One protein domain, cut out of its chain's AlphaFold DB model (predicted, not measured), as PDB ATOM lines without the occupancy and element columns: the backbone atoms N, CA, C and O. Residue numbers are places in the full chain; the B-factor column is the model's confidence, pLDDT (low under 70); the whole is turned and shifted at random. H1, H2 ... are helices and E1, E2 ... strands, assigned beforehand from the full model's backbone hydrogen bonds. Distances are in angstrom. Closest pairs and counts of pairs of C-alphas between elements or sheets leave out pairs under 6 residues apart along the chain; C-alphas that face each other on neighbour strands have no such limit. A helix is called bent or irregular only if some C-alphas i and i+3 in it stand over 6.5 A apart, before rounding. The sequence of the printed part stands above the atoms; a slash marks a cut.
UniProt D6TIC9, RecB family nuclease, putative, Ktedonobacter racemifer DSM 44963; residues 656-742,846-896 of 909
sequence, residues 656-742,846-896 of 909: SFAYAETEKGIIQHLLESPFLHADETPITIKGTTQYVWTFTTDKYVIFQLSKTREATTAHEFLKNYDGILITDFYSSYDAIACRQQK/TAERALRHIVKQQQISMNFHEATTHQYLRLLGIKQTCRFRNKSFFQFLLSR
ATOM      1  N   SER A 656     163.808 176.782 235.632       95.31
ATOM      2  CA  SER A 656     164.366 178.111 235.353       95.31
ATOM      3  C   SER A 656     165.315 178.598 236.457       95.31
ATOM      4  O   SER A 656     166.345 179.208 236.161       95.31
ATOM      5  N   PHE A 657     165.005 178.313 237.726       93.12
ATOM      6  CA  PHE A 657     165.911 178.609 238.836       93.12
ATOM      7  C   PHE A 657     167.173 177.743 238.790       93.12
ATOM      8  O   PHE A 657     168.269 178.276 238.936       93.12
ATOM      9  N   ALA A 658     167.041 176.440 238.522       92.25
ATOM     10  CA  ALA A 658     168.186 175.529 238.421       92.25
ATOM     11  C   ALA A 658     169.162 175.903 237.287       92.25
ATOM     12  O   ALA A 658     170.361 175.683 237.413       92.25
ATOM     13  N   TYR A 659     168.653 176.498 236.206       95.94
ATOM     14  CA  TYR A 659     169.426 176.890 235.025       95.94
ATOM     15  C   TYR A 659     169.730 178.402 234.959       95.94
ATOM     16  O   TYR A 659     170.050 178.934 233.896       95.94
ATOM     17  N   ALA A 660     169.640 179.120 236.084       95.50
ATOM     18  CA  ALA A 660     169.973 180.546 236.140       95.50
ATOM     19  C   ALA A 660     171.453 180.820 235.808       95.50
ATOM     20  O   ALA A 660     171.752 181.759 235.075       95.50
ATOM     21  N   GLU A 661     172.371 179.978 236.292       94.88
ATOM     22  CA  GLU A 661     173.809 180.098 235.992       94.88
ATOM     23  C   GLU A 661     174.115 179.824 234.516       94.88
ATOM     24  O   GLU A 661     174.974 180.476 233.926       94.88
ATOM     25  N   THR A 662     173.347 178.939 233.876       96.50
ATOM     26  CA  THR A 662     173.447 178.701 232.432       96.50
ATOM     27  C   THR A 662     173.154 179.969 231.637       96.50
ATOM     28  O   THR A 662     173.887 180.297 230.712       96.50
ATOM     29  N   GLU A 663     172.097 180.708 231.995       96.12
ATOM     30  CA  GLU A 663     171.775 181.986 231.350       96.12
ATOM     31  C   GLU A 663     172.890 183.018 231.547       96.12
ATOM     32  O   GLU A 663     173.263 183.684 230.585       96.12
ATOM     33  N   LYS A 664     173.474 183.110 232.749       95.44
ATOM     34  CA  LYS A 664     174.613 184.007 233.007       95.44
ATOM     35  C   LYS A 664     175.821 183.677 232.129       95.44
ATOM     36  O   LYS A 664     176.392 184.588 231.538       95.44
ATOM     37  N   GLY A 665     176.161 182.394 231.982       95.75
ATOM     38  CA  GLY A 665     177.233 181.959 231.079       95.75
ATOM     39  C   GLY A 665     176.950 182.312 229.614       95.75
ATOM     40  O   GLY A 665     177.826 182.805 228.908       95.75
ATOM     41  N   ILE A 666     175.700 182.154 229.161       96.38
ATOM     42  CA  ILE A 666     175.277 182.593 227.819       96.38
ATOM     43  C   ILE A 666     175.448 184.112 227.670       96.38
ATOM     44  O   ILE A 666     175.977 184.554 226.655       96.38
ATOM     45  N   ILE A 667     175.023 184.909 228.658       95.75
ATOM     46  CA  ILE A 667     175.173 186.375 228.644       95.75
ATOM     47  C   ILE A 667     176.646 186.767 228.522       95.75
ATOM     48  O   ILE A 667     176.976 187.606 227.688       95.75
ATOM     49  N   GLN A 668     177.532 186.136 229.294       94.62
ATOM     50  CA  GLN A 668     178.967 186.401 229.222       94.62
ATOM     51  C   GLN A 668     179.515 186.143 227.811       94.62
ATOM     52  O   GLN A 668     180.127 187.028 227.219       94.62
ATOM     53  N   HIS A 669     179.198 184.992 227.211       94.75
ATOM     54  CA  HIS A 669     179.611 184.691 225.837       94.75
ATOM     55  C   HIS A 669     179.023 185.640 224.784       94.75
ATOM     56  O   HIS A 669     179.639 185.843 223.737       94.75
ATOM     57  N   LEU A 670     177.833 186.203 225.018       95.19
ATOM     58  CA  LEU A 670     177.259 187.222 224.136       95.19
ATOM     59  C   LEU A 670     178.039 188.538 224.217       95.19
ATOM     60  O   LEU A 670     178.296 189.137 223.177       95.19
ATOM     61  N   LEU A 671     178.425 188.967 225.422       94.25
ATOM     62  CA  LEU A 671     179.158 190.218 225.640       94.25
ATOM     63  C   LEU A 671     180.631 190.132 225.203       94.25
ATOM     64  O   LEU A 671     181.203 191.136 224.799       94.25
ATOM     65  N   GLU A 672     181.226 188.938 225.220       93.75
ATOM     66  CA  GLU A 672     182.579 188.674 224.699       93.75
ATOM     67  C   GLU A 672     182.611 188.465 223.169       93.75
ATOM     68  O   GLU A 672     183.682 188.344 222.568       93.75
ATOM     69  N   SER A 673     181.448 188.385 222.515       94.00
ATOM     70  CA  SER A 673     181.351 188.129 221.077       94.00
ATOM     71  C   SER A 673     181.825 189.331 220.246       94.00
ATOM     72  O   SER A 673     181.507 190.471 220.581       94.00
ATOM     73  N   PRO A 674     182.497 189.122 219.097       93.06
ATOM     74  CA  PRO A 674     182.884 190.223 218.206       93.06
ATOM     75  C   PRO A 674     181.682 190.954 217.586       93.06
ATOM     76  O   PRO A 674     181.798 192.116 217.186       93.06
ATOM     77  N   PHE A 675     180.539 190.277 217.468       95.12
ATOM     78  CA  PHE A 675     179.288 190.880 217.021       95.12
ATOM     79  C   PHE A 675     178.071 190.263 217.710       95.12
ATOM     80  O   PHE A 675     178.108 189.112 218.149       95.12
ATOM     81  N   LEU A 676     176.974 191.014 217.746       95.31
ATOM     82  CA  LEU A 676     175.723 190.641 218.392       95.31
ATOM     83  C   LEU A 676     174.551 191.137 217.553       95.31
ATOM     84  O   LEU A 676     174.554 192.267 217.083       95.31
ATOM     85  N   HIS A 677     173.526 190.314 217.397       96.25
ATOM     86  CA  HIS A 677     172.249 190.702 216.817       96.25
ATOM     87  C   HIS A 677     171.259 191.084 217.916       96.25
ATOM     88  O   HIS A 677     171.149 190.358 218.909       96.25
ATOM     89  N   ALA A 678     170.502 192.159 217.707       95.44
ATOM     90  CA  ALA A 678     169.428 192.580 218.602       95.44
ATOM     91  C   ALA A 678     168.148 192.909 217.829       95.44
ATOM     92  O   ALA A 678     168.211 193.441 216.721       95.44
ATOM     93  N   ASP A 679     167.004 192.542 218.396       94.75
ATOM     94  CA  ASP A 679     165.668 192.814 217.853       94.75
ATOM     95  C   ASP A 679     164.629 192.704 218.980       94.75
ATOM     96  O   ASP A 679     164.907 192.134 220.046       94.75
ATOM     97  N   GLU A 680     163.415 193.190 218.753       93.31
ATOM     98  CA  GLU A 680     162.347 193.176 219.743       93.31
ATOM     99  C   GLU A 680     160.985 192.784 219.161       93.31
ATOM    100  O   GLU A 680     160.656 193.025 218.002       93.31
ATOM    101  N   THR A 681     160.138 192.171 219.989       92.88
ATOM    102  CA  THR A 681     158.775 191.813 219.583       92.88
ATOM    103  C   THR A 681     157.757 192.107 220.684       92.88
ATOM    104  O   THR A 681     158.036 191.837 221.858       92.88
ATOM    105  N   PRO A 682     156.571 192.651 220.351       93.06
ATOM    106  CA  PRO A 682     155.523 192.863 221.335       93.06
ATOM    107  C   PRO A 682     154.879 191.531 221.740       93.06
ATOM    108  O   PRO A 682     154.539 190.707 220.892       93.06
ATOM    109  N   ILE A 683     154.629 191.354 223.034       91.56
ATOM    110  CA  ILE A 683     153.848 190.253 223.598       91.56
ATOM    111  C   ILE A 683     152.687 190.782 224.444       91.56
ATOM    112  O   ILE A 683     152.746 191.878 224.994       91.56
ATOM    113  N   THR A 684     151.624 189.990 224.575       88.19
ATOM    114  CA  THR A 684     150.451 190.351 225.385       88.19
ATOM    115  C   THR A 684     150.473 189.608 226.716       88.19
ATOM    116  O   THR A 684     150.450 188.374 226.751       88.19
ATOM    117  N   ILE A 685     150.491 190.357 227.820       86.12
ATOM    118  CA  ILE A 685     150.422 189.839 229.191       86.12
ATOM    119  C   ILE A 685     149.236 190.506 229.887       86.12
ATOM    120  O   ILE A 685     149.195 191.723 230.001       86.12
ATOM    121  N   LYS A 686     148.250 189.723 230.347       80.62
ATOM    122  CA  LYS A 686     147.028 190.239 231.011       80.62
ATOM    123  C   LYS A 686     146.335 191.397 230.254       80.62
ATOM    124  O   LYS A 686     145.784 192.302 230.868       80.62
ATOM    125  N   GLY A 687     146.366 191.378 228.920       79.94
ATOM    126  CA  GLY A 687     145.766 192.424 228.081       79.94
ATOM    127  C   GLY A 687     146.613 193.689 227.890       79.94
ATOM    128  O   GLY A 687     146.187 194.570 227.151       79.94
ATOM    129  N   THR A 688     147.809 193.779 228.483       86.88
ATOM    130  CA  THR A 688     148.769 194.863 228.225       86.88
ATOM    131  C   THR A 688     149.868 194.405 227.267       86.88
ATOM    132  O   THR A 688     150.282 193.240 227.276       86.88
ATOM    133  N   THR A 689     150.318 195.317 226.403       90.56
ATOM    134  CA  THR A 689     151.446 195.077 225.496       90.56
ATOM    135  C   THR A 689     152.751 195.308 226.248       90.56
ATOM    136  O   THR A 689     152.980 196.396 226.765       90.56
ATOM    137  N   GLN A 690     153.595 194.284 226.288       92.94
ATOM    138  CA  GLN A 690     154.972 194.324 226.783       92.94
ATOM    139  C   GLN A 690     155.917 193.914 225.650       92.94
ATOM    140  O   GLN A 690     155.450 193.490 224.593       92.94
ATOM    141  N   TYR A 691     157.228 194.022 225.841       93.25
ATOM    142  CA  TYR A 691     158.210 193.732 224.795       93.25
ATOM    143  C   TYR A 691     159.205 192.675 225.249       93.25
ATOM    144  O   TYR A 691     159.632 192.650 226.402       93.25
ATOM    145  N   VAL A 692     159.561 191.780 224.330       94.88
ATOM    146  CA  VAL A 692     160.669 190.846 224.521       94.88
ATOM    147  C   VAL A 692     161.799 191.233 223.588       94.88
ATOM    148  O   VAL A 692     161.639 191.181 222.369       94.88
ATOM    149  N   TRP A 693     162.933 191.574 224.183       95.31
ATOM    150  CA  TRP A 693     164.193 191.836 223.506       95.31
ATOM    151  C   TRP A 693     164.938 190.525 223.314       95.31
ATOM    152  O   TRP A 693     165.017 189.718 224.243       95.31
ATOM    153  N   THR A 694     165.483 190.297 222.125       96.19
ATOM    154  CA  THR A 694     166.415 189.199 221.868       96.19
ATOM    155  C   THR A 694     167.816 189.759 221.697       96.19
ATOM    156  O   THR A 694     168.009 190.739 220.986       96.19
ATOM    157  N   PHE A 695     168.799 189.081 222.280       96.44
ATOM    158  CA  PHE A 695     170.213 189.300 221.984       96.44
ATOM    159  C   PHE A 695     170.816 187.961 221.586       96.44
ATOM    160  O   PHE A 695     170.606 186.953 222.272       96.44
ATOM    161  N   THR A 696     171.478 187.906 220.433       96.50
ATOM    162  CA  THR A 696     171.896 186.622 219.866       96.50
ATOM    163  C   THR A 696     173.134 186.711 218.992       96.50
ATOM    164  O   THR A 696     173.355 187.679 218.275       96.50
ATOM    165  N   THR A 697     173.906 185.632 218.986       94.44
ATOM    166  CA  THR A 697     174.941 185.345 217.984       94.44
ATOM    167  C   THR A 697     174.492 184.175 217.112       94.44
ATOM    168  O   THR A 697     173.344 183.730 217.193       94.44
ATOM    169  N   ASP A 698     175.385 183.635 216.285       88.00
ATOM    170  CA  ASP A 698     175.171 182.372 215.574       88.00
ATOM    171  C   ASP A 698     175.064 181.155 216.517       88.00
ATOM    172  O   ASP A 698     174.614 180.094 216.084       88.00
ATOM    173  N   LYS A 699     175.432 181.303 217.800       91.69
ATOM    174  CA  LYS A 699     175.515 180.211 218.786       91.69
ATOM    175  C   LYS A 699     174.656 180.410 220.031       91.69
ATOM    176  O   LYS A 699     174.101 179.431 220.527       91.69
ATOM    177  N   TYR A 700     174.579 181.629 220.550       96.06
ATOM    178  CA  TYR A 700     174.013 181.939 221.865       96.06
ATOM    179  C   TYR A 700     172.802 182.856 221.718       96.06
ATOM    180  O   TYR A 700     172.800 183.716 220.841       96.06
ATOM    181  N   VAL A 701     171.772 182.657 222.546       96.88
ATOM    182  CA  VAL A 701     170.500 183.394 222.482       96.88
ATOM    183  C   VAL A 701     169.971 183.658 223.888       96.88
ATOM    184  O   VAL A 701     169.820 182.718 224.672       96.88
ATOM    185  N   ILE A 702     169.588 184.902 224.166       96.94
ATOM    186  CA  ILE A 702     168.820 185.275 225.360       96.94
ATOM    187  C   ILE A 702     167.568 186.065 224.988       96.94
ATOM    188  O   ILE A 702     167.491 186.666 223.915       96.94
ATOM    189  N   PHE A 703     166.613 186.094 225.916       96.62
ATOM    190  CA  PHE A 703     165.413 186.913 225.825       96.62
ATOM    191  C   PHE A 703     165.214 187.702 227.117       96.62
ATOM    192  O   PHE A 703     165.238 187.112 228.195       96.62
ATOM    193  N   GLN A 704     164.964 189.004 227.014       93.50
ATOM    194  CA  GLN A 704     164.687 189.874 228.157       93.50
ATOM    195  C   GLN A 704     163.316 190.529 228.023       93.50
ATOM    196  O   GLN A 704     162.943 191.003 226.954       93.50
ATOM    197  N   LEU A 705     162.554 190.533 229.115       93.00
ATOM    198  CA  LEU A 705     161.223 191.129 229.171       93.00
ATOM    199  C   LEU A 705     161.314 192.585 229.634       93.00
ATOM    200  O   LEU A 705     161.911 192.856 230.672       93.00
ATOM    201  N   SER A 706     160.644 193.494 228.931       92.31
ATOM    202  CA  SER A 706     160.472 194.889 229.338       92.31
ATOM    203  C   SER A 706     159.001 195.306 229.275       92.31
ATOM    204  O   SER A 706     158.212 194.804 228.469       92.31
ATOM    205  N   LYS A 707     158.611 196.253 230.134       89.75
ATOM    206  CA  LYS A 707     157.245 196.804 230.140       89.75
ATOM    207  C   LYS A 707     157.007 197.788 228.991       89.75
ATOM    208  O   LYS A 707     155.889 197.868 228.494       89.75
ATOM    209  N   THR A 708     158.041 198.515 228.572       89.19
ATOM    210  CA  THR A 708     158.006 199.506 227.485       89.19
ATOM    211  C   THR A 708     158.905 199.064 226.328       89.19
ATOM    212  O   THR A 708     159.747 198.180 226.497       89.19
ATOM    213  N   ARG A 709     158.732 199.665 225.141       90.69
ATOM    214  CA  ARG A 709     159.645 199.479 223.992       90.69
ATOM    215  C   ARG A 709     160.911 200.340 224.105       90.69
ATOM    216  O   ARG A 709     161.719 200.372 223.189       90.69
ATOM    217  N   GLU A 710     161.070 201.096 225.185       87.25
ATOM    218  CA  GLU A 710     162.210 201.996 225.339       87.25
ATOM    219  C   GLU A 710     163.510 201.193 225.390       87.25
ATOM    220  O   GLU A 710     163.578 200.139 226.022       87.25
ATOM    221  N   ALA A 711     164.563 201.700 224.749       81.38
ATOM    222  CA  ALA A 711     165.840 200.994 224.669       81.38
ATOM    223  C   ALA A 711     166.616 200.951 225.991       81.38
ATOM    224  O   ALA A 711     167.754 200.503 225.988       81.38
ATOM    225  N   THR A 712     166.044 201.380 227.120       88.56
ATOM    226  CA  THR A 712     166.691 201.320 228.443       88.56
ATOM    227  C   THR A 712     167.222 199.919 228.738       88.56
ATOM    228  O   THR A 712     168.386 199.770 229.091       88.56
ATOM    229  N   THR A 713     166.427 198.886 228.450       88.50
ATOM    230  CA  THR A 713     166.841 197.482 228.573       88.50
ATOM    231  C   THR A 713     168.046 197.144 227.688       88.50
ATOM    232  O   THR A 713     168.986 196.498 228.145       88.50
ATOM    233  N   ALA A 714     168.068 197.610 226.435       90.62
ATOM    234  CA  ALA A 714     169.193 197.379 225.530       90.62
ATOM    235  C   ALA A 714     170.447 198.177 225.922       90.62
ATOM    236  O   ALA A 714     171.551 197.642 225.851       90.62
ATOM    237  N   HIS A 715     170.288 199.419 226.384       90.75
ATOM    238  CA  HIS A 715     171.375 200.250 226.902       90.75
ATOM    239  C   HIS A 715     172.030 199.624 228.131       90.75
ATOM    240  O   HIS A 715     173.253 199.578 228.213       90.75
ATOM    241  N   GLU A 716     171.229 199.129 229.075       90.69
ATOM    242  CA  GLU A 716     171.729 198.460 230.274       90.69
ATOM    243  C   GLU A 716     172.456 197.161 229.926       90.69
ATOM    244  O   GLU A 716     173.558 196.929 230.422       90.69
ATOM    245  N   PHE A 717     171.879 196.346 229.037       92.06
ATOM    246  CA  PHE A 717     172.491 195.089 228.612       92.06
ATOM    247  C   PHE A 717     173.824 195.302 227.875       92.06
ATOM    248  O   PHE A 717     174.769 194.550 228.094       92.06
ATOM    249  N   LEU A 718     173.920 196.337 227.033       93.12
ATOM    250  CA  LEU A 718     175.078 196.600 226.167       93.12
ATOM    251  C   LEU A 718     176.045 197.656 226.711       93.12
ATOM    252  O   LEU A 718     176.937 198.090 225.988       93.12
ATOM    253  N   LYS A 719     175.904 198.067 227.976       89.25
ATOM    254  CA  LYS A 719     176.675 199.174 228.565       89.25
ATOM    255  C   LYS A 719     178.197 199.025 228.422       89.25
ATOM    256  O   LYS A 719     178.879 200.025 228.244       89.25
ATOM    257  N   ASN A 720     178.705 197.794 228.501       87.25
ATOM    258  CA  ASN A 720     180.136 197.470 228.442       87.25
ATOM    259  C   ASN A 720     180.476 196.585 227.227       87.25
ATOM    260  O   ASN A 720     181.365 195.741 227.306       87.25
ATOM    261  N   TYR A 721     179.700 196.685 226.147       94.25
ATOM    262  CA  TYR A 721     179.894 195.873 224.952       94.25
ATOM    263  C   TYR A 721     180.660 196.653 223.875       94.25
ATOM    264  O   TYR A 721     180.123 197.585 223.280       94.25
ATOM    265  N   ASP A 722     181.888 196.220 223.583       91.19
ATOM    266  CA  ASP A 722     182.790 196.887 222.628       91.19
ATOM    267  C   ASP A 722     182.738 196.303 221.200       91.19
ATOM    268  O   ASP A 722     183.458 196.748 220.299       91.19
ATOM    269  N   GLY A 723     181.902 195.284 220.976       94.12
ATOM    270  CA  GLY A 723     181.744 194.631 219.678       94.12
ATOM    271  C   GLY A 723     180.843 195.401 218.703       94.12
ATOM    272  O   GLY A 723     180.527 196.580 218.878       94.12
ATOM    273  N   ILE A 724     180.415 194.721 217.634       96.44
ATOM    274  CA  ILE A 724     179.520 195.296 216.616       96.44
ATOM    275  C   ILE A 724     178.077 194.844 216.859       96.44
ATOM    276  O   ILE A 724     177.799 193.649 216.948       96.44
ATOM    277  N   LEU A 725     177.147 195.791 216.950       96.50
ATOM    278  CA  LEU A 725     175.722 195.539 217.140       96.50
ATOM    279  C   LEU A 725     174.967 195.563 215.807       96.50
ATOM    280  O   LEU A 725     174.993 196.547 215.074       96.50
ATOM    281  N   ILE A 726     174.244 194.491 215.508       96.69
ATOM    282  CA  ILE A 726     173.500 194.304 214.266       96.69
ATOM    283  C   ILE A 726     172.015 194.461 214.562       96.69
ATOM    284  O   ILE A 726     171.440 193.663 215.300       96.69
ATOM    285  N   THR A 727     171.401 195.495 213.995       95.50
ATOM    286  CA  THR A 727     170.021 195.903 214.307       95.50
ATOM    287  C   THR A 727     169.241 196.248 213.050       95.50
ATOM    288  O   THR A 727     169.791 196.389 211.953       95.50
ATOM    289  N   ASP A 728     167.926 196.356 213.192       93.75
ATOM    290  CA  ASP A 728     167.089 197.037 212.217       93.75
ATOM    291  C   ASP A 728     167.251 198.573 212.324       93.75
ATOM    292  O   ASP A 728     168.234 199.090 212.860       93.75
ATOM    293  N   PHE A 729     166.296 199.318 211.771       93.50
ATOM    294  CA  PHE A 729     166.315 200.781 211.778       93.50
ATOM    295  C   PHE A 729     165.488 201.387 212.915       93.50
ATOM    296  O   PHE A 729     165.065 202.541 212.815       93.50
ATOM    297  N   TYR A 730     165.244 200.645 213.999       91.25
ATOM    298  CA  TYR A 730     164.631 201.236 215.175       91.25
ATOM    299  C   TYR A 730     165.589 202.257 215.805       91.25
ATOM    300  O   TYR A 730     166.681 201.931 216.270       91.25
ATOM    301  N   SER A 731     165.171 203.525 215.808       89.19
ATOM    302  CA  SER A 731     166.026 204.664 216.160       89.19
ATOM    303  C   SER A 731     166.580 204.618 217.581       89.19
ATOM    304  O   SER A 731     167.572 205.278 217.867       89.19
ATOM    305  N   SER A 732     165.949 203.869 218.488       87.44
ATOM    306  CA  SER A 732     166.409 203.772 219.872       87.44
ATOM    307  C   SER A 732     167.724 202.998 220.012       87.44
ATOM    308  O   SER A 732     168.440 203.218 220.981       87.44
ATOM    309  N   TYR A 733     168.100 202.173 219.027       90.81
ATOM    310  CA  TYR A 733     169.432 201.565 218.989       90.81
ATOM    311  C   TYR A 733     170.539 202.585 218.686       90.81
ATOM    312  O   TYR A 733     171.689 202.356 219.047       90.81
ATOM    313  N   ASP A 734     170.225 203.717 218.050       90.88
ATOM    314  CA  ASP A 734     171.231 204.665 217.552       90.88
ATOM    315  C   ASP A 734     172.046 205.318 218.681       90.88
ATOM    316  O   ASP A 734     173.195 205.691 218.473       90.88
ATOM    317  N   ALA A 735     171.471 205.422 219.882       89.81
ATOM    318  CA  ALA A 735     172.132 205.999 221.050       89.81
ATOM    319  C   ALA A 735     173.051 205.007 221.796       89.81
ATOM    320  O   ALA A 735     173.690 205.384 222.777       89.81
ATOM    321  N   ILE A 736     173.088 203.727 221.404       90.44
ATOM    322  CA  ILE A 736     173.923 202.718 222.069       90.44
ATOM    323  C   ILE A 736     175.377 202.918 221.639       90.44
ATOM    324  O   ILE A 736     175.690 202.866 220.448       90.44
ATOM    325  N   ALA A 737     176.260 203.117 222.620       87.94
ATOM    326  CA  ALA A 737     177.674 203.442 222.441       87.94
ATOM    327  C   ALA A 737     178.522 202.232 221.996       87.94
ATOM    328  O   ALA A 737     179.455 201.826 222.677       87.94
ATOM    329  N   CYS A 738     178.195 201.650 220.844       90.94
ATOM    330  CA  CYS A 738     178.966 200.593 220.194       90.94
ATOM    331  C   CYS A 738     178.925 200.778 218.672       90.94
ATOM    332  O   CYS A 738     178.091 201.516 218.136       90.94
ATOM    333  N   ARG A 739     179.830 200.114 217.945       94.62
ATOM    334  CA  ARG A 739     179.784 200.121 216.474       94.62
ATOM    335  C   ARG A 739     178.535 199.382 216.012       94.62
ATOM    336  O   ARG A 739     178.191 198.354 216.583       94.62
ATOM    337  N   GLN A 740     177.877 199.861 214.961       95.62
ATOM    338  CA  GLN A 740     176.616 199.272 214.505       95.62
ATOM    339  C   GLN A 740     176.678 198.833 213.053       95.62
ATOM    340  O   GLN A 740     177.285 199.512 212.239       95.62
ATOM    341  N   GLN A 741     175.978 197.749 212.734       97.12
ATOM    342  CA  GLN A 741     175.644 197.340 211.377       97.12
ATOM    343  C   GLN A 741     174.116 197.326 211.221       97.12
ATOM    344  O   GLN A 741     173.422 196.506 211.822       97.12
ATOM    345  N   LYS A 742     173.571 198.213 210.390       96.88
ATOM    346  CA  LYS A 742     172.138 198.245 210.080       96.88
ATOM    347  C   LYS A 742     171.780 197.161 209.068       96.88
ATOM    348  O   LYS A 742     172.540 196.850 208.151       96.88
ATOM    349  N   THR A 846     169.267 186.439 212.116       89.38
ATOM    350  CA  THR A 846     169.548 185.597 213.288       89.38
ATOM    351  C   THR A 846     168.624 185.936 214.461       89.38
ATOM    352  O   THR A 846     168.042 185.019 215.052       89.38
ATOM    353  N   ALA A 847     168.423 187.230 214.742       90.94
ATOM    354  CA  ALA A 847     167.492 187.709 215.763       90.94
ATOM    355  C   ALA A 847     166.036 187.401 215.392       90.94
ATOM    356  O   ALA A 847     165.318 186.782 216.185       90.94
ATOM    357  N   GLU A 848     165.633 187.666 214.144       87.50
ATOM    358  CA  GLU A 848     164.288 187.332 213.643       87.50
ATOM    359  C   GLU A 848     163.990 185.821 213.815       87.50
ATOM    360  O   GLU A 848     162.927 185.394 214.287       87.50
ATOM    361  N   ARG A 849     164.974 184.962 213.505       88.75
ATOM    362  CA  ARG A 849     164.881 183.498 213.629       88.75
ATOM    363  C   ARG A 849     164.799 183.020 215.081       88.75
ATOM    364  O   ARG A 849     164.232 181.938 215.320       88.75
ATOM    365  N   ALA A 850     165.364 183.764 216.029       90.00
ATOM    366  CA  ALA A 850     165.224 183.512 217.460       90.00
ATOM    367  C   ALA A 850     163.806 183.879 217.937       90.00
ATOM    368  O   ALA A 850     163.097 183.012 218.467       90.00
ATOM    369  N   LEU A 851     163.343 185.099 217.630       91.56
ATOM    370  CA  LEU A 851     162.026 185.628 218.017       91.56
ATOM    371  C   LEU A 851     160.848 184.843 217.433       91.56
ATOM    372  O   LEU A 851     159.796 184.731 218.066       91.56
ATOM    373  N   ARG A 852     161.014 184.207 216.266       89.00
ATOM    374  CA  ARG A 852     159.952 183.430 215.598       89.00
ATOM    375  C   ARG A 852     159.288 182.374 216.488       89.00
ATOM    376  O   ARG A 852     158.144 181.992 216.241       89.00
ATOM    377  N   HIS A 853     159.987 181.858 217.502       88.44
ATOM    378  CA  HIS A 853     159.396 180.907 218.454       88.44
ATOM    379  C   HIS A 853     158.434 181.571 219.435       88.44
ATOM    380  O   HIS A 853     157.405 180.968 219.730       88.44
ATOM    381  N   ILE A 854     158.721 182.799 219.867       90.56
ATOM    382  CA  ILE A 854     157.845 183.603 220.727       90.56
ATOM    383  C   ILE A 854     156.580 183.981 219.961       90.56
ATOM    384  O   ILE A 854     155.482 183.694 220.432       90.56
ATOM    385  N   VAL A 855     156.727 184.497 218.737       88.12
ATOM    386  CA  VAL A 855     155.590 184.875 217.879       88.12
ATOM    387  C   VAL A 855     154.652 183.683 217.652       88.12
ATOM    388  O   VAL A 855     153.436 183.795 217.800       88.12
ATOM    389  N   LYS A 856     155.208 182.499 217.355       88.12
ATOM    390  CA  LYS A 856     154.414 181.267 217.208       88.12
ATOM    391  C   LYS A 856     153.750 180.836 218.518       88.12
ATOM    392  O   LYS A 856     152.608 180.393 218.486       88.12
ATOM    393  N   GLN A 857     154.439 180.953 219.654       87.88
ATOM    394  CA  GLN A 857     153.857 180.626 220.957       87.88
ATOM    395  C   GLN A 857     152.676 181.546 221.288       87.88
ATOM    396  O   GLN A 857     151.641 181.064 221.745       87.88
ATOM    397  N   GLN A 858     152.802 182.846 221.016       85.44
ATOM    398  CA  GLN A 858     151.739 183.822 221.242       85.44
ATOM    399  C   GLN A 858     150.510 183.536 220.378       85.44
ATOM    400  O   GLN A 858     149.392 183.595 220.874       85.44
ATOM    401  N   GLN A 859     150.697 183.143 219.114       85.00
ATOM    402  CA  GLN A 859     149.587 182.739 218.241       85.00
ATOM    403  C   GLN A 859     148.820 181.517 218.770       85.00
ATOM    404  O   GLN A 859     147.624 181.403 218.525       85.00
ATOM    405  N   ILE A 860     149.496 180.611 219.489       85.56
ATOM    406  CA  ILE A 860     148.885 179.407 220.068       85.56
ATOM    407  C   ILE A 860     148.210 179.717 221.410       85.56
ATOM    408  O   ILE A 860     147.092 179.282 221.649       85.56
ATOM    409  N   SER A 861     148.896 180.429 222.309       78.50
ATOM    410  CA  SER A 861     148.427 180.661 223.687       78.50
ATOM    411  C   SER A 861     147.608 181.943 223.867       78.50
ATOM    412  O   SER A 861     147.005 182.117 224.919       78.50
ATOM    413  N   MET A 862     147.577 182.829 222.866       74.00
ATOM    414  CA  MET A 862     146.985 184.179 222.863       74.00
ATOM    415  C   MET A 862     147.601 185.160 223.878       74.00
ATOM    416  O   MET A 862     147.997 186.253 223.483       74.00
ATOM    417  N   ASN A 863     147.740 184.770 225.148       76.62
ATOM    418  CA  ASN A 863     148.294 185.574 226.238       76.62
ATOM    419  C   ASN A 863     149.386 184.818 227.013       76.62
ATOM    420  O   ASN A 863     149.323 183.599 227.186       76.62
ATOM    421  N   PHE A 864     150.363 185.564 227.534       80.12
ATOM    422  CA  PHE A 864     151.351 185.077 228.498       80.12
ATOM    423  C   PHE A 864     150.954 185.440 229.940       80.12
ATOM    424  O   PHE A 864     150.268 186.436 230.187       80.12
ATOM    425  N   HIS A 865     151.401 184.632 230.906       77.31
ATOM    426  CA  HIS A 865     151.171 184.862 232.334       77.31
ATOM    427  C   HIS A 865     152.355 185.590 232.975       77.31
ATOM    428  O   HIS A 865     153.440 185.024 233.081       77.31
ATOM    429  N   GLU A 866     152.100 186.800 233.481       72.94
ATOM    430  CA  GLU A 866     153.093 187.728 234.051       72.94
ATOM    431  C   GLU A 866     154.109 187.070 234.994       72.94
ATOM    432  O   GLU A 866     155.308 187.210 234.782       72.94
ATOM    433  N   ALA A 867     153.639 186.293 235.974       74.25
ATOM    434  CA  ALA A 867     154.487 185.696 237.011       74.25
ATOM    435  C   ALA A 867     155.530 184.692 236.479       74.25
ATOM    436  O   ALA A 867     156.481 184.369 237.181       74.25
ATOM    437  N   THR A 868     155.335 184.190 235.256       84.50
ATOM    438  CA  THR A 868     156.040 183.005 234.728       84.50
ATOM    439  C   THR A 868     156.742 183.274 233.401       84.50
ATOM    440  O   THR A 868     157.528 182.450 232.928       84.50
ATOM    441  N   THR A 869     156.452 184.420 232.773       91.00
ATOM    442  CA  THR A 869     157.003 184.776 231.464       91.00
ATOM    443  C   THR A 869     158.522 184.840 231.513       91.00
ATOM    444  O   THR A 869     159.168 184.284 230.633       91.00
ATOM    445  N   HIS A 870     159.102 185.453 232.547       91.81
ATOM    446  CA  HIS A 870     160.555 185.561 232.683       91.81
ATOM    447  C   HIS A 870     161.225 184.177 232.731       91.81
ATOM    448  O   HIS A 870     162.180 183.903 232.009       91.81
ATOM    449  N   GLN A 871     160.676 183.261 233.530       94.81
ATOM    450  CA  GLN A 871     161.178 181.897 233.689       94.81
ATOM    451  C   GLN A 871     161.045 181.088 232.395       94.81
ATOM    452  O   GLN A 871     161.952 180.347 232.015       94.81
ATOM    453  N   TYR A 872     159.931 181.262 231.688       94.75
ATOM    454  CA  TYR A 872     159.736 180.678 230.369       94.75
ATOM    455  C   TYR A 872     160.751 181.217 229.347       94.75
ATOM    456  O   TYR A 872     161.325 180.430 228.593       94.75
ATOM    457  N   LEU A 873     160.991 182.533 229.324       95.75
ATOM    458  CA  LEU A 873     161.921 183.180 228.396       95.75
ATOM    459  C   LEU A 873     163.365 182.719 228.613       95.75
ATOM    460  O   LEU A 873     164.027 182.399 227.626       95.75
ATOM    461  N   ARG A 874     163.807 182.566 229.867       96.69
ATOM    462  CA  ARG A 874     165.111 181.970 230.204       96.69
ATOM    463  C   ARG A 874     165.284 180.589 229.577       96.69
ATOM    464  O   ARG A 874     166.220 180.340 228.817       96.69
ATOM    465  N   LEU A 875     164.345 179.683 229.853       97.31
ATOM    466  CA  LEU A 875     164.395 178.314 229.332       97.31
ATOM    467  C   LEU A 875     164.275 178.281 227.804       97.31
ATOM    468  O   LEU A 875     164.898 177.442 227.151       97.31
ATOM    469  N   LEU A 876     163.514 179.205 227.216       96.88
ATOM    470  CA  LEU A 876     163.436 179.356 225.769       96.88
ATOM    471  C   LEU A 876     164.773 179.826 225.180       96.88
ATOM    472  O   LEU A 876     165.178 179.271 224.161       96.88
ATOM    473  N   GLY A 877     165.466 180.781 225.805       97.12
ATOM    474  CA  GLY A 877     166.802 181.243 225.402       97.12
ATOM    475  C   GLY A 877     167.826 180.109 225.415       97.12
ATOM    476  O   GLY A 877     168.478 179.836 224.405       97.12
ATOM    477  N   ILE A 878     167.854 179.327 226.499       97.38
ATOM    478  CA  ILE A 878     168.667 178.104 226.613       97.38
ATOM    479  C   ILE A 878     168.319 177.116 225.496       97.38
ATOM    480  O   ILE A 878     169.198 176.638 224.779       97.38
ATOM    481  N   LYS A 879     167.030 176.851 225.266       96.44
ATOM    482  CA  LYS A 879     166.580 175.962 224.188       96.44
ATOM    483  C   LYS A 879     166.989 176.467 222.801       96.44
ATOM    484  O   LYS A 879     167.288 175.656 221.920       96.44
ATOM    485  N   GLN A 880     166.965 177.780 222.566       95.69
ATOM    486  CA  GLN A 880     167.424 178.377 221.310       95.69
ATOM    487  C   GLN A 880     168.938 178.245 221.146       95.69
ATOM    488  O   GLN A 880     169.383 177.864 220.066       95.69
ATOM    489  N   THR A 881     169.699 178.451 222.219       96.44
ATOM    490  CA  THR A 881     171.148 178.226 222.265       96.44
ATOM    491  C   THR A 881     171.486 176.765 221.954       96.44
ATOM    492  O   THR A 881     172.297 176.489 221.071       96.44
ATOM    493  N   CYS A 882     170.789 175.799 222.568       95.12
ATOM    494  CA  CYS A 882     170.927 174.383 222.215       95.12
ATOM    495  C   CYS A 882     170.657 174.153 220.719       95.12
ATOM    496  O   CYS A 882     171.451 173.500 220.048       95.12
ATOM    497  N   ARG A 883     169.580 174.736 220.171       93.38
ATOM    498  CA  ARG A 883     169.239 174.615 218.744       93.38
ATOM    499  C   ARG A 883     170.346 175.157 217.837       93.38
ATOM    500  O   ARG A 883     170.693 174.489 216.873       93.38
ATOM    501  N   PHE A 884     170.873 176.345 218.120       91.12
ATOM    502  CA  PHE A 884     171.918 176.978 217.309       91.12
ATOM    503  C   PHE A 884     173.238 176.202 217.354       91.12
ATOM    504  O   PHE A 884     173.954 176.136 216.361       91.12
ATOM    505  N   ARG A 885     173.511 175.512 218.464       92.06
ATOM    506  CA  ARG A 885     174.692 174.653 218.633       92.06
ATOM    507  C   ARG A 885     174.463 173.188 218.240       92.06
ATOM    508  O   ARG A 885     175.321 172.354 218.524       92.06
ATOM    509  N   ASN A 886     173.327 172.853 217.620       90.56
ATOM    510  CA  ASN A 886     172.934 171.478 217.275       90.56
ATOM    511  C   ASN A 886     172.943 170.499 218.475       90.56
ATOM    512  O   ASN A 886     173.262 169.315 218.345       90.56
ATOM    513  N   LYS A 887     172.579 170.988 219.664       93.12
ATOM    514  CA  LYS A 887     172.442 170.214 220.905       93.12
ATOM    515  C   LYS A 887     170.968 169.924 221.210       93.12
ATOM    516  O   LYS A 887     170.088 170.751 220.964       93.12
ATOM    517  N   SER A 888     170.683 168.744 221.757       93.56
ATOM    518  CA  SER A 888     169.326 168.374 222.167       93.56
ATOM    519  C   SER A 888     168.973 169.051 223.488       93.56
ATOM    520  O   SER A 888     169.523 168.712 224.532       93.56
ATOM    521  N   PHE A 889     168.009 169.976 223.452       95.56
ATOM    522  CA  PHE A 889     167.519 170.643 224.662       95.56
ATOM    523  C   PHE A 889     166.967 169.644 225.689       95.56
ATOM    524  O   PHE A 889     167.214 169.791 226.878       95.56
ATOM    525  N   PHE A 890     166.267 168.593 225.245       94.06
ATOM    526  CA  PHE A 890     165.723 167.605 226.178       94.06
ATOM    527  C   PHE A 890     166.826 166.799 226.868       94.06
ATOM    528  O   PHE A 890     166.785 166.628 228.080       94.06
ATOM    529  N   GLN A 891     167.840 166.349 226.120       92.69
ATOM    530  CA  GLN A 891     168.966 165.617 226.709       92.69
ATOM    531  C   GLN A 891     169.801 166.505 227.638       92.69
ATOM    532  O   GLN A 891     170.252 166.015 228.668       92.69
ATOM    533  N   PHE A 892     169.954 167.791 227.308       95.12
ATOM    534  CA  PHE A 892     170.611 168.773 228.174       95.12
ATOM    535  C   PHE A 892     169.877 168.942 229.511       95.12
ATOM    536  O   PHE A 892     170.501 168.951 230.567       95.12
ATOM    537  N   LEU A 893     168.539 169.004 229.488       94.81
ATOM    538  CA  LEU A 893     167.765 169.003 230.728       94.81
ATOM    539  C   LEU A 893     167.958 167.691 231.499       94.81
ATOM    540  O   LEU A 893     168.211 167.707 232.694       94.81
ATOM    541  N   LEU A 894     167.876 166.536 230.833       92.25
ATOM    542  CA  LEU A 894     168.004 165.239 231.506       92.25
ATOM    543  C   LEU A 894     169.386 165.004 232.134       92.25
ATOM    544  O   LEU A 894     169.455 164.320 233.157       92.25
ATOM    545  N   SER A 895     170.459 165.559 231.560       91.75
ATOM    546  CA  SER A 895     171.815 165.408 232.098       91.75
ATOM    547  C   SER A 895     172.052 166.207 233.378       91.75
ATOM    548  O   SER A 895     172.966 165.867 234.121       91.75
ATOM    549  N   ARG A 896     171.224 167.226 233.662       91.94
ATOM    550  CA  ARG A 896     171.404 168.189 234.768       91.94
ATOM    551  C   ARG A 896     172.686 169.019 234.687       91.94
ATOM    552  O   ARG A 896     173.030 169.690 235.656       91.94
TER     553      ARG A 896
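AT A GLANCE: This is residues 656 to 742 and 846 to 896 of the 909 residues of the protein "RecB family nuclease, putative" of Ktedonobacter racemifer DSM 44963 (UniProt D6TIC9). A strongly twisted sheet of five strands makes the core, with H4 packed along one face, H1 and H2 on the other, and H5 packed on the edge strand E3. H6 packs on H5, away from the sheet, while the short strands E4 and E5, with H3 between them in the chain, extend the sheet at its other edge. The printed part has 138 residues, with six named helices and five named strands in the order H1 E1 E2 E3 H2 E4 H3 E5 H4 H5 H6; the sheet is mixed, in the order E3 E2 E1 E4 E5, and the class is mixed, helices and strands. The whole is compact, with a radius of gyration of the C-alphas of 14.6 A and spans of 39 by 36 by 23 A.

HOW THE PARTS SIT: H1, residues 660 to 671, is on the sheet, at a height over the sheet of 8.2 A. E1, residues 675 to 685, E2, residues 688 to 696, and E3, residues 701 to 706, form a meander, each strand the antiparallel neighbour of the one before. In the hairpin E1 and E2, N 681 and O 692 are within hydrogen-bond range at 3.0 A; in the hairpin E2 and E3, N 693 and O 704 are 2.8 A apart. H1 lies only just over E3, with 3 of its 12 C-alphas falling on that strand, and runs across the strands, at 78 degrees to E3 on the local plane. H2, residues 712 to 717, is on the same face as H1, and its closest C-alphas to E3 are those of Thr 713 and Ser 706, 6.9 A apart. E4, residues 724 to 727, is the parallel neighbour of E1, with N 726 and O 676 at 2.7 A. E3, H2 and E4 are a split strand-helix-strand unit, two strands running the same way with E2 and E1 between them in the sheet; its crossover is right-handed. H3, residues 731 to 735, only grazes the sheet, with residues 733 to 734. E5, residues 739 to 742, is the parallel neighbour of E4, with N 741 and O 725 at 2.8 A; E4, H3 and E5 are a strand-helix-strand unit, two parallel neighbour strands with a helix between them in the chain, and its crossover is right-handed. H4, residues 846 to 861, is on the opposite face from H1 and H2, giving three layers, helices on both faces of a sheet; it lies over E2 and E1, with the C-alphas of Ala 847 and His 677 closest to E1 at 5.7 A. H5, residues 866 to 884, is on the sheet, and its closest C-alphas to E3 are those of Gly 877 and Ile 702, 4.5 A apart. H5 touches H1 with residues 874 to 878 alone, closest at the C-alphas of Arg 874 and Glu 663, 6.8 A apart. H6, residues 889 to 895, touches H5, about perpendicular at 86 degrees, with the C-alphas of Phe 889 and Lys 879 closest at 5.4 A. Every O i to N i+4 pair is within hydrogen-bond range in H1, H2 and H6; the counts are 10 of 12 in H4, 13 of 15 in H5 and 0 of 1 in H3, where 1 of 2 O i to N i+3 pairs is within range.

IN THESE COORDINATES: H1 begins at C-alpha 660, (169.973, 180.546, 236.140), and measures 17.0 A. E1 measures 31.3 A, E2 25.9 A, E3 16.7 A, H4 24.1 A and H5 27.4 A. H5 is irregular, with C-alphas 867 and 870 7.5 A apart. H6 ends at C-alpha 895, (171.815, 165.408, 232.098).

THE WHOLE: The two C-alphas farthest apart are those of Ser 731 and Ser 895, at 42.8 A. Residues 743 to 845 are not printed, and C-alphas 742 and 846 are 13.3 A apart across the cut. Of the links that are printed whole, H2 to E4 is short and the others are tight. The mean pLDDT of the printed part is 91.6, and no printed residue is under 70.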